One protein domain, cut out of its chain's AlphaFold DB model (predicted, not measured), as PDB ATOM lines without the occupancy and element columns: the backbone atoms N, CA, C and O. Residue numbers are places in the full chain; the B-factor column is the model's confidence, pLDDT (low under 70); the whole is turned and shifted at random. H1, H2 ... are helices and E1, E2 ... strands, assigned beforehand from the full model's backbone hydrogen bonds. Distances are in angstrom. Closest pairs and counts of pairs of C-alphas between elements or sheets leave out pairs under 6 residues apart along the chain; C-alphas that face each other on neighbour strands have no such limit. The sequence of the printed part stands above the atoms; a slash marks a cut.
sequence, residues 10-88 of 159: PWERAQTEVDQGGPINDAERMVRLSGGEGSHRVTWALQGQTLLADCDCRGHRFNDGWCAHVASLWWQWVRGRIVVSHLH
ATOM      1  N   PRO A  10     253.010 256.068 249.780       75.38
ATOM      2  CA  PRO A  10     251.792 255.554 249.147       75.38
ATOM      3  C   PRO A  10     251.880 255.404 247.622       75.38
ATOM      4  O   PRO A  10     251.379 254.420 247.076       75.38
ATOM      5  N   TRP A  11     252.524 256.350 246.936       76.75
ATOM      6  CA  TRP A  11     252.640 256.362 245.477       76.75
ATOM      7  C   TRP A  11     253.686 255.379 244.954       76.75
ATOM      8  O   TRP A  11     253.503 254.811 243.876       76.75
ATOM      9  N   GLU A  12     254.754 255.135 245.711       78.69
ATOM     10  CA  GLU A  12     255.735 254.086 245.403       78.69
ATOM     11  C   GLU A  12     255.114 252.691 245.543       78.69
ATOM     12  O   GLU A  12     255.215 251.857 244.634       78.69
ATOM     13  N   ARG A  13     254.391 252.454 246.645       79.19
ATOM     14  CA  ARG A  13     253.662 251.197 246.873       79.19
ATOM     15  C   ARG A  13     252.633 250.936 245.779       79.19
ATOM     16  O   ARG A  13     252.590 249.845 245.226       79.19
ATOM     17  N   ALA A  14     251.867 251.954 245.391       80.88
ATOM     18  CA  ALA A  14     250.875 251.847 244.323       80.88
ATOM     19  C   ALA A  14     251.462 251.477 242.944       80.88
ATOM     20  O   ALA A  14     250.749 250.952 242.093       80.88
ATOM     21  N   GLN A  15     252.746 251.758 242.697       80.69
ATOM     22  CA  GLN A  15     253.414 251.396 241.441       80.69
ATOM     23  C   GLN A  15     254.013 249.990 241.453       80.69
ATOM     24  O   GLN A  15     254.183 249.402 240.382       80.69
ATOM     25  N   THR A  16     254.364 249.488 242.635       81.69
ATOM     26  CA  THR A  16     255.114 248.239 242.826       81.69
ATOM     27  C   THR A  16     254.224 247.074 243.246       81.69
ATOM     28  O   THR A  16     254.501 245.934 242.879       81.69
ATOM     29  N   GLU A  17     253.142 247.342 243.972       84.88
ATOM     30  CA  GLU A  17     252.210 246.322 244.438       84.88
ATOM     31  C   GLU A  17     251.160 245.980 243.382       84.88
ATOM     32  O   GLU A  17     250.690 246.824 242.615       84.88
ATOM     33  N   VAL A  18     250.769 244.708 243.360       85.00
ATOM     34  CA  VAL A  18     249.697 244.226 242.490       85.00
ATOM     35  C   VAL A  18     248.370 244.409 243.213       85.00
ATOM     36  O   VAL A  18     248.203 243.903 244.322       85.00
ATOM     37  N   ASP A  19     247.426 245.099 242.572       90.19
ATOM     38  CA  ASP A  19     246.035 245.148 243.015       90.19
ATOM     39  C   ASP A  19     245.275 243.907 242.530       90.19
ATOM     40  O   ASP A  19     245.221 243.621 241.333       90.19
ATOM     41  N   GLN A  20     244.703 243.162 243.474       89.75
ATOM     42  CA  GLN A  20     243.864 241.982 243.236       89.75
ATOM     43  C   GLN A  20     242.384 242.252 243.542       89.75
ATOM     44  O   GLN A  20     241.626 241.324 243.843       89.75
ATOM     45  N   GLY A  21     242.012 243.527 243.578       90.75
ATOM     46  CA  GLY A  21     240.663 244.015 243.762       90.75
ATOM     47  C   GLY A  21     239.769 243.863 242.531       90.75
ATOM     48  O   GLY A  21     240.096 243.173 241.565       90.75
ATOM     49  N   GLY A  22     238.608 244.513 242.574       91.94
ATOM     50  CA  GLY A  22     237.612 244.441 241.508       91.94
ATOM     51  C   GLY A  22     236.450 245.417 241.706       91.94
ATOM     52  O   GLY A  22     236.280 245.960 242.801       91.94
ATOM     53  N   PRO A  23     235.653 245.674 240.654       94.50
ATOM     54  CA  PRO A  23     234.491 246.551 240.751       94.50
ATOM     55  C   PRO A  23     233.422 245.948 241.673       94.50
ATOM     56  O   PRO A  23     233.166 244.744 241.632       94.50
ATOM     57  N   ILE A  24     232.795 246.794 242.490       95.19
ATOM     58  CA  ILE A  24     231.601 246.456 243.282       95.19
ATOM     59  C   ILE A  24     230.361 246.981 242.552       95.19
ATOM     60  O   ILE A  24     229.369 246.270 242.417       95.19
ATOM     61  N   ASN A  25     230.437 248.225 242.079       94.06
ATOM     62  CA  ASN A  25     229.444 248.910 241.254       94.06
ATOM     63  C   ASN A  25     230.145 250.044 240.470       94.06
ATOM     64  O   ASN A  25     231.373 250.137 240.486       94.06
ATOM     65  N   ASP A  26     229.379 250.911 239.806       91.94
ATOM     66  CA  ASP A  26     229.909 252.010 238.980       91.94
ATOM     67  C   ASP A  26     230.692 253.066 239.779       91.94
ATOM     68  O   ASP A  26     231.513 253.792 239.216       91.94
ATOM     69  N   ALA A  27     230.443 253.160 241.089       94.31
ATOM     70  CA  ALA A  27     231.061 254.138 241.973       94.31
ATOM     71  C   ALA A  27     232.153 253.554 242.874       94.31
ATOM     72  O   ALA A  27     233.008 254.295 243.352       94.31
ATOM     73  N   GLU A  28     232.124 252.253 243.150       95.12
ATOM     74  CA  GLU A  28     232.905 251.646 244.221       95.12
ATOM     75  C   GLU A  28     233.640 250.395 243.767       95.12
ATOM     76  O   GLU A  28     233.159 249.585 242.968       95.12
ATOM     77  N   ARG A  29     234.828 250.212 244.334       95.56
ATOM     78  CA  ARG A  29     235.743 249.130 243.989       95.56
ATOM     79  C   ARG A  29     236.370 248.589 245.257       95.56
ATOM     80  O   ARG A  29     236.665 249.336 246.187       95.56
ATOM     81  N   MET A  30     236.604 247.289 245.278       96.44
ATOM     82  CA  MET A  30     237.493 246.693 246.260       96.44
ATOM     83  C   MET A  30     238.924 246.854 245.758       96.44
ATOM     84  O   MET A  30     239.173 246.560 244.591       96.44
ATOM     85  N   VAL A  31     239.849 247.280 246.615       94.44
ATOM     86  CA  VAL A  31     241.291 247.335 246.331       94.44
ATOM     87  C   VAL A  31     242.013 246.439 247.324       94.44
ATOM     88  O   VAL A  31     241.782 246.537 248.531       94.44
ATOM     89  N   ARG A  32     242.899 245.572 246.831       93.56
ATOM     90  CA  ARG A  32     243.720 244.690 247.671       93.56
ATOM     91  C   ARG A  32     245.139 244.656 247.129       93.56
ATOM     92  O   ARG A  32     245.405 243.961 246.151       93.56
ATOM     93  N   LEU A  33     246.036 245.397 247.773       90.50
ATOM     94  CA  LEU A  33     247.437 245.487 247.367       90.50
ATOM     95  C   LEU A  33     248.267 244.363 247.992       90.50
ATOM     96  O   LEU A  33     248.097 244.031 249.164       90.50
ATOM     97  N   SER A  34     249.183 243.788 247.215       85.81
ATOM     98  CA  SER A  34     249.977 242.616 247.610       85.81
ATOM     99  C   SER A  34     250.871 242.800 248.843       85.81
ATOM    100  O   SER A  34     251.259 241.805 249.446       85.81
ATOM    101  N   GLY A  35     251.234 244.033 249.208       77.62
ATOM    102  CA  GLY A  35     252.045 244.345 250.391       77.62
ATOM    103  C   GLY A  35     251.225 244.779 251.610       77.62
ATOM    104  O   GLY A  35     251.805 245.204 252.609       77.62
ATOM    105  N   GLY A  36     249.889 244.736 251.533       75.56
ATOM    106  CA  GLY A  36     248.980 245.106 252.618       75.56
ATOM    107  C   GLY A  36     248.170 243.928 253.162       75.56
ATOM    108  O   GLY A  36     247.747 243.039 252.429       75.56
ATOM    109  N   GLU A  37     247.891 243.967 254.463       65.19
ATOM    110  CA  GLU A  37     247.027 243.014 255.170       65.19
ATOM    111  C   GLU A  37     245.579 243.543 255.170       65.19
ATOM    112  O   GLU A  37     245.059 243.983 256.195       65.19
ATOM    113  N   GLY A  38     244.927 243.612 254.005       82.12
ATOM    114  CA  GLY A  38     243.520 244.021 253.949       82.12
ATOM    115  C   GLY A  38     242.997 244.397 252.569       82.12
ATOM    116  O   GLY A  38     243.705 244.979 251.750       82.12
ATOM    117  N   SER A  39     241.726 244.075 252.335       90.62
ATOM    118  CA  SER A  39     240.945 244.627 251.228       90.62
ATOM    119  C   SER A  39     240.216 245.876 251.710       90.62
ATOM    120  O   SER A  39     239.627 245.859 252.791       90.62
ATOM    121  N   HIS A  40     240.230 246.926 250.901       93.12
ATOM    122  CA  HIS A  40     239.631 248.215 251.225       93.12
ATOM    123  C   HIS A  40     238.579 248.599 250.199       93.12
ATOM    124  O   HIS A  40     238.810 248.478 248.990       93.12
ATOM    125  N   ARG A  41     237.429 249.084 250.675       94.88
ATOM    126  CA  ARG A  41     236.403 249.648 249.800       94.88
ATOM    127  C   ARG A  41     236.792 251.082 249.459       94.88
ATOM    128  O   ARG A  41     237.070 251.893 250.345       94.88
ATOM    129  N   VAL A  42     236.834 251.372 248.165       95.38
ATOM    130  CA  VAL A  42     237.228 252.673 247.630       95.38
ATOM    131  C   VAL A  42     236.124 253.198 246.723       95.38
ATOM    132  O   VAL A  42     235.750 252.535 245.755       95.38
ATOM    133  N   THR A  43     235.632 254.395 247.023       95.75
ATOM    134  CA  THR A  43     234.803 255.185 246.113       95.75
ATOM    135  C   THR A  43     235.717 255.793 245.056       95.75
ATOM    136  O   THR A  43     236.648 256.532 245.385       95.75
ATOM    137  N   TRP A  44     235.476 255.446 243.794       96.38
ATOM    138  CA  TRP A  44     236.278 255.834 242.643       96.38
ATOM    139  C   TRP A  44     235.401 256.014 241.401       96.38
ATOM    140  O   TRP A  44     235.197 255.076 240.623       96.38
ATOM    141  N   ALA A  45     234.879 257.227 241.230       96.88
ATOM    142  CA  ALA A  45     233.928 257.576 240.176       96.88
ATOM    143  C   ALA A  45     234.044 259.051 239.785       96.88
ATOM    144  O   ALA A  45     234.548 259.870 240.553       96.88
ATOM    145  N   LEU A  46     233.520 259.411 238.616       96.88
ATOM    146  CA  LEU A  46     233.385 260.810 238.215       96.88
ATOM    147  C   LEU A  46     231.993 261.345 238.577       96.88
ATOM    148  O   LEU A  46     230.980 260.702 238.293       96.88
ATOM    149  N   GLN A  47     231.930 262.539 239.163       94.31
ATOM    150  CA  GLN A  47     230.673 263.232 239.456       94.31
ATOM    151  C   GLN A  47     230.832 264.732 239.195       94.31
ATOM    152  O   GLN A  47     231.787 265.352 239.651       94.31
ATOM    153  N   GLY A  48     229.907 265.333 238.442       93.69
ATOM    154  CA  GLY A  48     230.060 266.720 237.991       93.69
ATOM    155  C   GLY A  48     231.378 266.921 237.230       93.69
ATOM    156  O   GLY A  48     231.585 266.325 236.184       93.69
ATOM    157  N   GLN A  49     232.278 267.749 237.760       94.00
ATOM    158  CA  GLN A  49     233.620 267.972 237.197       94.00
ATOM    159  C   GLN A  49     234.738 267.351 238.060       94.00
ATOM    160  O   GLN A  49     235.921 267.595 237.822       94.00
ATOM    161  N   THR A  50     234.392 266.561 239.076       92.25
ATOM    162  CA  THR A  50     235.346 266.048 240.066       92.25
ATOM    163  C   THR A  50     235.505 264.532 239.982       92.25
ATOM    164  O   THR A  50     234.655 263.799 239.470       92.25
ATOM    165  N   LEU A  51     236.639 264.066 240.504       93.94
ATOM    166  CA  LEU A  51     236.889 262.664 240.801       93.94
ATOM    167  C   LEU A  51     236.566 262.421 242.276       93.94
ATOM    168  O   LEU A  51     237.222 262.984 243.154       93.94
ATOM    169  N   LEU A  52     235.585 261.565 242.537       92.75
ATOM    170  CA  LEU A  52     235.353 261.011 243.863       92.75
ATOM    171  C   LEU A  52     236.448 259.983 244.136       92.75
ATOM    172  O   LEU A  52     236.600 259.026 243.378       92.75
ATOM    173  N   ALA A  53     237.219 260.206 245.195       92.00
ATOM    174  CA  ALA A  53     238.370 259.395 245.562       92.00
ATOM    175  C   ALA A  53     238.440 259.277 247.087       92.00
ATOM    176  O   ALA A  53     239.122 260.065 247.744       92.00
ATOM    177  N   ASP A  54     237.714 258.310 247.641       91.19
ATOM    178  CA  ASP A  54     237.627 258.091 249.087       91.19
ATOM    179  C   ASP A  54     237.857 256.621 249.428       91.19
ATOM    180  O   ASP A  54     237.366 255.735 248.733       91.19
ATOM    181  N   CYS A  55     238.618 256.351 250.484       91.44
ATOM    182  CA  CYS A  55     238.983 255.002 250.897       91.44
ATOM    183  C   CYS A  55     238.746 254.821 252.394       91.44
ATOM    184  O   CYS A  55     239.201 255.626 253.205       91.44
ATOM    185  N   ASP A  56     238.131 253.696 252.764       90.56
ATOM    186  CA  ASP A  56     237.834 253.341 254.160       90.56
ATOM    187  C   ASP A  56     239.079 253.071 255.038       90.56
ATOM    188  O   ASP A  56     238.978 252.884 256.257       90.56
ATOM    189  N   CYS A  57     240.279 253.052 254.447       87.62
ATOM    190  CA  CYS A  57     241.516 252.828 255.175       87.62
ATOM    191  C   CYS A  57     241.898 254.040 256.042       87.62
ATOM    192  O   CYS A  57     241.640 255.201 255.729       87.62
ATOM    193  N   ARG A  58     242.657 253.794 257.114       77.19
ATOM    194  CA  ARG A  58     243.195 254.875 257.963       77.19
ATOM    195  C   ARG A  58     244.394 255.608 257.341       77.19
ATOM    196  O   ARG A  58     244.944 256.498 257.982       77.19
ATOM    197  N   GLY A  59     244.815 255.243 256.127       66.44
ATOM    198  CA  GLY A  59     246.033 255.736 255.469       66.44
ATOM    199  C   GLY A  59     246.060 257.247 255.221       66.44
ATOM    200  O   GLY A  59     247.138 257.838 255.254       66.44
ATOM    201  N   HIS A  60     244.891 257.879 255.071       59.00
ATOM    202  CA  HIS A  60     244.751 259.338 254.958       59.00
ATOM    203  C   HIS A  60     245.156 260.094 256.236       59.00
ATOM    204  O   HIS A  60     245.422 261.284 256.185       59.00
ATOM    205  N   ARG A  61     245.240 259.419 257.394       57.38
ATOM    206  CA  ARG A  61     245.695 260.039 258.656       57.38
ATOM    207  C   ARG A  61     247.212 260.171 258.758       57.38
ATOM    208  O   ARG A  61     247.696 260.866 259.642       57.38
ATOM    209  N   PHE A  62     247.946 259.457 257.909       53.03
ATOM    210  CA  PHE A  62     249.407 259.385 257.949       53.03
ATOM    211  C   PHE A  62     250.064 260.050 256.735       53.03
ATOM    212  O   PHE A  62     251.287 260.091 256.669       53.03
ATOM    213  N   ASN A  63     249.274 260.532 255.770       57.78
ATOM    214  CA  ASN A  63     249.759 261.142 254.537       57.78
ATOM    215  C   ASN A  63     248.858 262.326 254.171       57.78
ATOM    216  O   ASN A  63     247.638 262.167 254.151       57.78
ATOM    217  N   ASP A  64     249.451 263.464 253.817       61.72
ATOM    218  CA  ASP A  64     248.725 264.598 253.241       61.72
ATOM    219  C   ASP A  64     248.313 264.254 251.798       61.72
ATOM    220  O   ASP A  64     249.051 264.489 250.842       61.72
ATOM    221  N   GLY A  65     247.147 263.617 251.635       74.69
ATOM    222  CA  GLY A  65     246.575 263.287 250.327       74.69
ATOM    223  C   GLY A  65     246.101 261.839 250.193       74.69
ATOM    224  O   GLY A  65     245.437 261.289 251.073       74.69
ATOM    225  N   TRP A  66     246.371 261.230 249.038       85.25
ATOM    226  CA  TRP A  66     245.882 259.894 248.687       85.25
ATOM    227  C   TRP A  66     246.643 258.775 249.402       85.25
ATOM    228  O   TRP A  66     247.872 258.754 249.439       85.25
ATOM    229  N   CYS A  67     245.904 257.790 249.917       88.69
ATOM    230  CA  CYS A  67     246.489 256.540 250.387       88.69
ATOM    231  C   CYS A  67     246.945 255.657 249.206       88.69
ATOM    232  O   CYS A  67     246.620 255.923 248.047       88.69
ATOM    233  N   ALA A  68     247.656 254.562 249.496       89.56
ATOM    234  CA  ALA A  68     248.173 253.661 248.461       89.56
ATOM    235  C   ALA A  68     247.055 253.024 247.610       89.56
ATOM    236  O   ALA A  68     247.252 252.781 246.424       89.56
ATOM    237  N   HIS A  69     245.869 252.795 248.186       91.44
ATOM    238  CA  HIS A  69     244.724 252.223 247.468       91.44
ATOM    239  C   HIS A  69     244.179 253.183 246.408       91.44
ATOM    240  O   HIS A  69     244.008 252.804 245.252       91.44
ATOM    241  N   VAL A  70     243.977 254.446 246.787       91.94
ATOM    242  CA  VAL A  70     243.521 255.504 245.875       91.94
ATOM    243  C   VAL A  70     244.577 255.769 244.796       91.94
ATOM    244  O   VAL A  70     244.259 255.811 243.608       91.94
ATOM    245  N   ALA A  71     245.855 255.853 245.181       90.94
ATOM    246  CA  ALA A  71     246.957 256.010 244.230       90.94
ATOM    247  C   ALA A  71     247.073 254.817 243.255       90.94
ATOM    248  O   ALA A  71     247.387 255.012 242.080       90.94
ATOM    249  N   SER A  72     246.784 253.590 243.703       92.75
ATOM    250  CA  SER A  72     246.760 252.405 242.834       92.75
ATOM    251  C   SER A  72     245.683 252.516 241.759       92.75
ATOM    252  O   SER A  72     245.969 252.287 240.581       92.75
ATOM    253  N   LEU A  73     244.467 252.938 242.122       94.50
ATOM    254  CA  LEU A  73     243.388 253.135 241.149       94.50
ATOM    255  C   LEU A  73     243.727 254.219 240.127       94.50
ATOM    256  O   LEU A  73     243.480 254.029 238.935       94.50
ATOM    257  N   TRP A  74     244.372 255.306 240.556       94.12
ATOM    258  CA  TRP A  74     244.883 256.310 239.626       94.12
ATOM    259  C   TRP A  74     245.845 255.707 238.603       94.12
ATOM    260  O   TRP A  74     245.656 255.892 237.399       94.12
ATOM    261  N   TRP A  75     246.842 254.938 239.056       92.31
ATOM    262  CA  TRP A  75     247.802 254.292 238.159       92.31
ATOM    263  C   TRP A  75     247.162 253.285 237.217       92.31
ATOM    264  O   TRP A  75     247.563 253.186 236.057       92.31
ATOM    265  N   GLN A  76     246.181 252.531 237.696       93.69
ATOM    266  CA  GLN A  76     245.438 251.611 236.852       93.69
ATOM    267  C   GLN A  76     244.652 252.361 235.775       93.69
ATOM    268  O   GLN A  76     244.673 251.941 234.620       93.69
ATOM    269  N   TRP A  77     244.028 253.487 236.119       95.44
ATOM    270  CA  TRP A  77     243.228 254.264 235.177       95.44
ATOM    271  C   TRP A  77     244.078 254.953 234.106       95.44
ATOM    272  O   TRP A  77     243.826 254.770 232.921       95.44
ATOM    273  N   VAL A  78     245.153 255.655 234.489       94.25
ATOM    274  CA  VAL A  78     246.064 256.299 233.512       94.25
ATOM    275  C   VAL A  78     246.791 255.289 232.617       94.25
ATOM    276  O   VAL A  78     247.311 255.659 231.569       94.25
ATOM    277  N   ARG A  79     246.856 254.013 233.024       92.81
ATOM    278  CA  ARG A  79     247.425 252.907 232.235       92.81
ATOM    279  C   ARG A  79     246.363 252.119 231.458       92.81
ATOM    280  O   ARG A  79     246.695 251.064 230.919       92.81
ATOM    281  N   GLY A  80     245.107 252.573 231.439       93.88
ATOM    282  CA  GLY A  80     244.012 251.926 230.708       93.88
ATOM    283  C   GLY A  80     243.608 250.547 231.242       93.88
ATOM    284  O   GLY A  80     243.057 249.739 230.501       93.88
ATOM    285  N   ARG A  81     243.923 250.235 232.506       94.12
ATOM    286  CA  ARG A  81     243.637 248.927 233.128       94.12
ATOM    287  C   ARG A  81     242.255 248.854 233.766       94.12
ATOM    288  O   ARG A  81     241.736 247.760 233.956       94.12
ATOM    289  N   ILE A  82     241.677 250.003 234.106       95.25
ATOM    290  CA  ILE A  82     240.313 250.112 234.624       95.25
ATOM    291  C   ILE A  82     239.541 251.166 233.843       95.25
ATOM    292  O   ILE A  82     240.114 252.131 233.346       95.25
ATOM    293  N   VAL A  83     238.226 250.978 233.797       96.38
ATOM    294  CA  VAL A  83     237.267 251.958 233.290       96.38
ATOM    295  C   VAL A  83     236.589 252.630 234.482       96.38
ATOM    296  O   VAL A  83     236.239 251.963 235.467       96.38
ATOM    297  N   VAL A  84     236.447 253.952 234.398       97.19
ATOM    298  CA  VAL A  84     235.793 254.784 235.413       97.19
ATOM    299  C   VAL A  84     234.531 255.385 234.823       97.19
ATOM    300  O   VAL A  84     234.580 256.039 233.782       97.19
ATOM    301  N   SER A  85     233.408 255.180 235.499       96.94
ATOM    302  CA  SER A  85     232.114 255.690 235.068       96.94
ATOM    303  C   SER A  85     231.858 257.075 235.652       96.94
ATOM    304  O   SER A  85     232.290 257.414 236.760       96.94
ATOM    305  N   HIS A  86     231.139 257.892 234.894       97.75
ATOM    306  CA  HIS A  86     230.637 259.170 235.360       97.75
ATOM    307  C   HIS A  86     229.182 259.044 235.787       97.75
ATOM    308  O   HIS A  86     228.294 258.893 234.956       97.75
ATOM    309  N   LEU A  87     228.923 259.219 237.081       96.44
ATOM    310  CA  LEU A  87     227.649 258.879 237.716       96.44
ATOM    311  C   LEU A  87     226.463 259.701 237.188       96.44
ATOM    312  O   LEU A  87     225.378 259.162 237.024       96.44
ATOM    313  N   HIS A  88     226.660 260.988 236.870       95.06
ATOM    314  CA  HIS A  88     225.585 261.803 236.280       95.06
ATOM    315  C   HIS A  88     225.394 261.600 234.768       95.06
ATOM    316  O   HIS A  88     224.263 261.604 234.299       95.06
TER     317      HIS A  88
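What this domain is: This is residues 10 to 88 of the 159 residues of the protein "Zinc finger SWIM domain protein" of Halomicrobium mukohataei (strain ATCC 700874 / DSM 12286 / JCM 9738 / NCIMB 13541) (UniProt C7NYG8). A three-stranded meander, each strand the antiparallel neighbour of the one before, has H3 packed slantwise over one face, making two layers. H1 packs on H3, away from the sheet. The printed part has 79 residues with named elements H1 E1 E2 E3 H2 H3, class mixed, sheet order E1 E2 E3. It is compact, radius of gyration of the C-alphas 11.7 A, spanning 34 by 24 by 20 A.

Where its parts are: E2, residues 40 to 47, spans 21.1 A from C-alpha 40 at (239.631, 248.215, 251.225); E1 is residues 28 to 31, 9.7 A, and E3 residues 50 to 55, 15.9 A. H1 is residues 10 to 16, 10.2 A; H2 residues 58 to 61, 5.8 A; H3, residues 68 to 78, 15.3 A, ends at (246.064, 256.299, 233.512).

How they stand to each other: Within hydrogen-bond range are N 29 and O 42, 2.9 A, in hairpin E1 and E2, and N 43 and O 54, 2.8 A, in hairpin E2 and E3. H3 lies over E2, height over the sheet 9.6 A; their closest C-alphas, Val 42 and Val 70, are 7.1 A apart. H1 touches H3, closest C-alphas Pro 10 and Ala 68, 4.1 A, at a steep tilt of 56 degrees. H1 and H3 have every O i to N i+4 pair within range; H2 is too short for one.

The domain as a whole: The farthest C-alphas, Gly 35 and His 88, are 34.7 A apart. The printed part has no cut; link H1 to E1 is long. Residues 37 and 59 to 64 have pLDDT under 70.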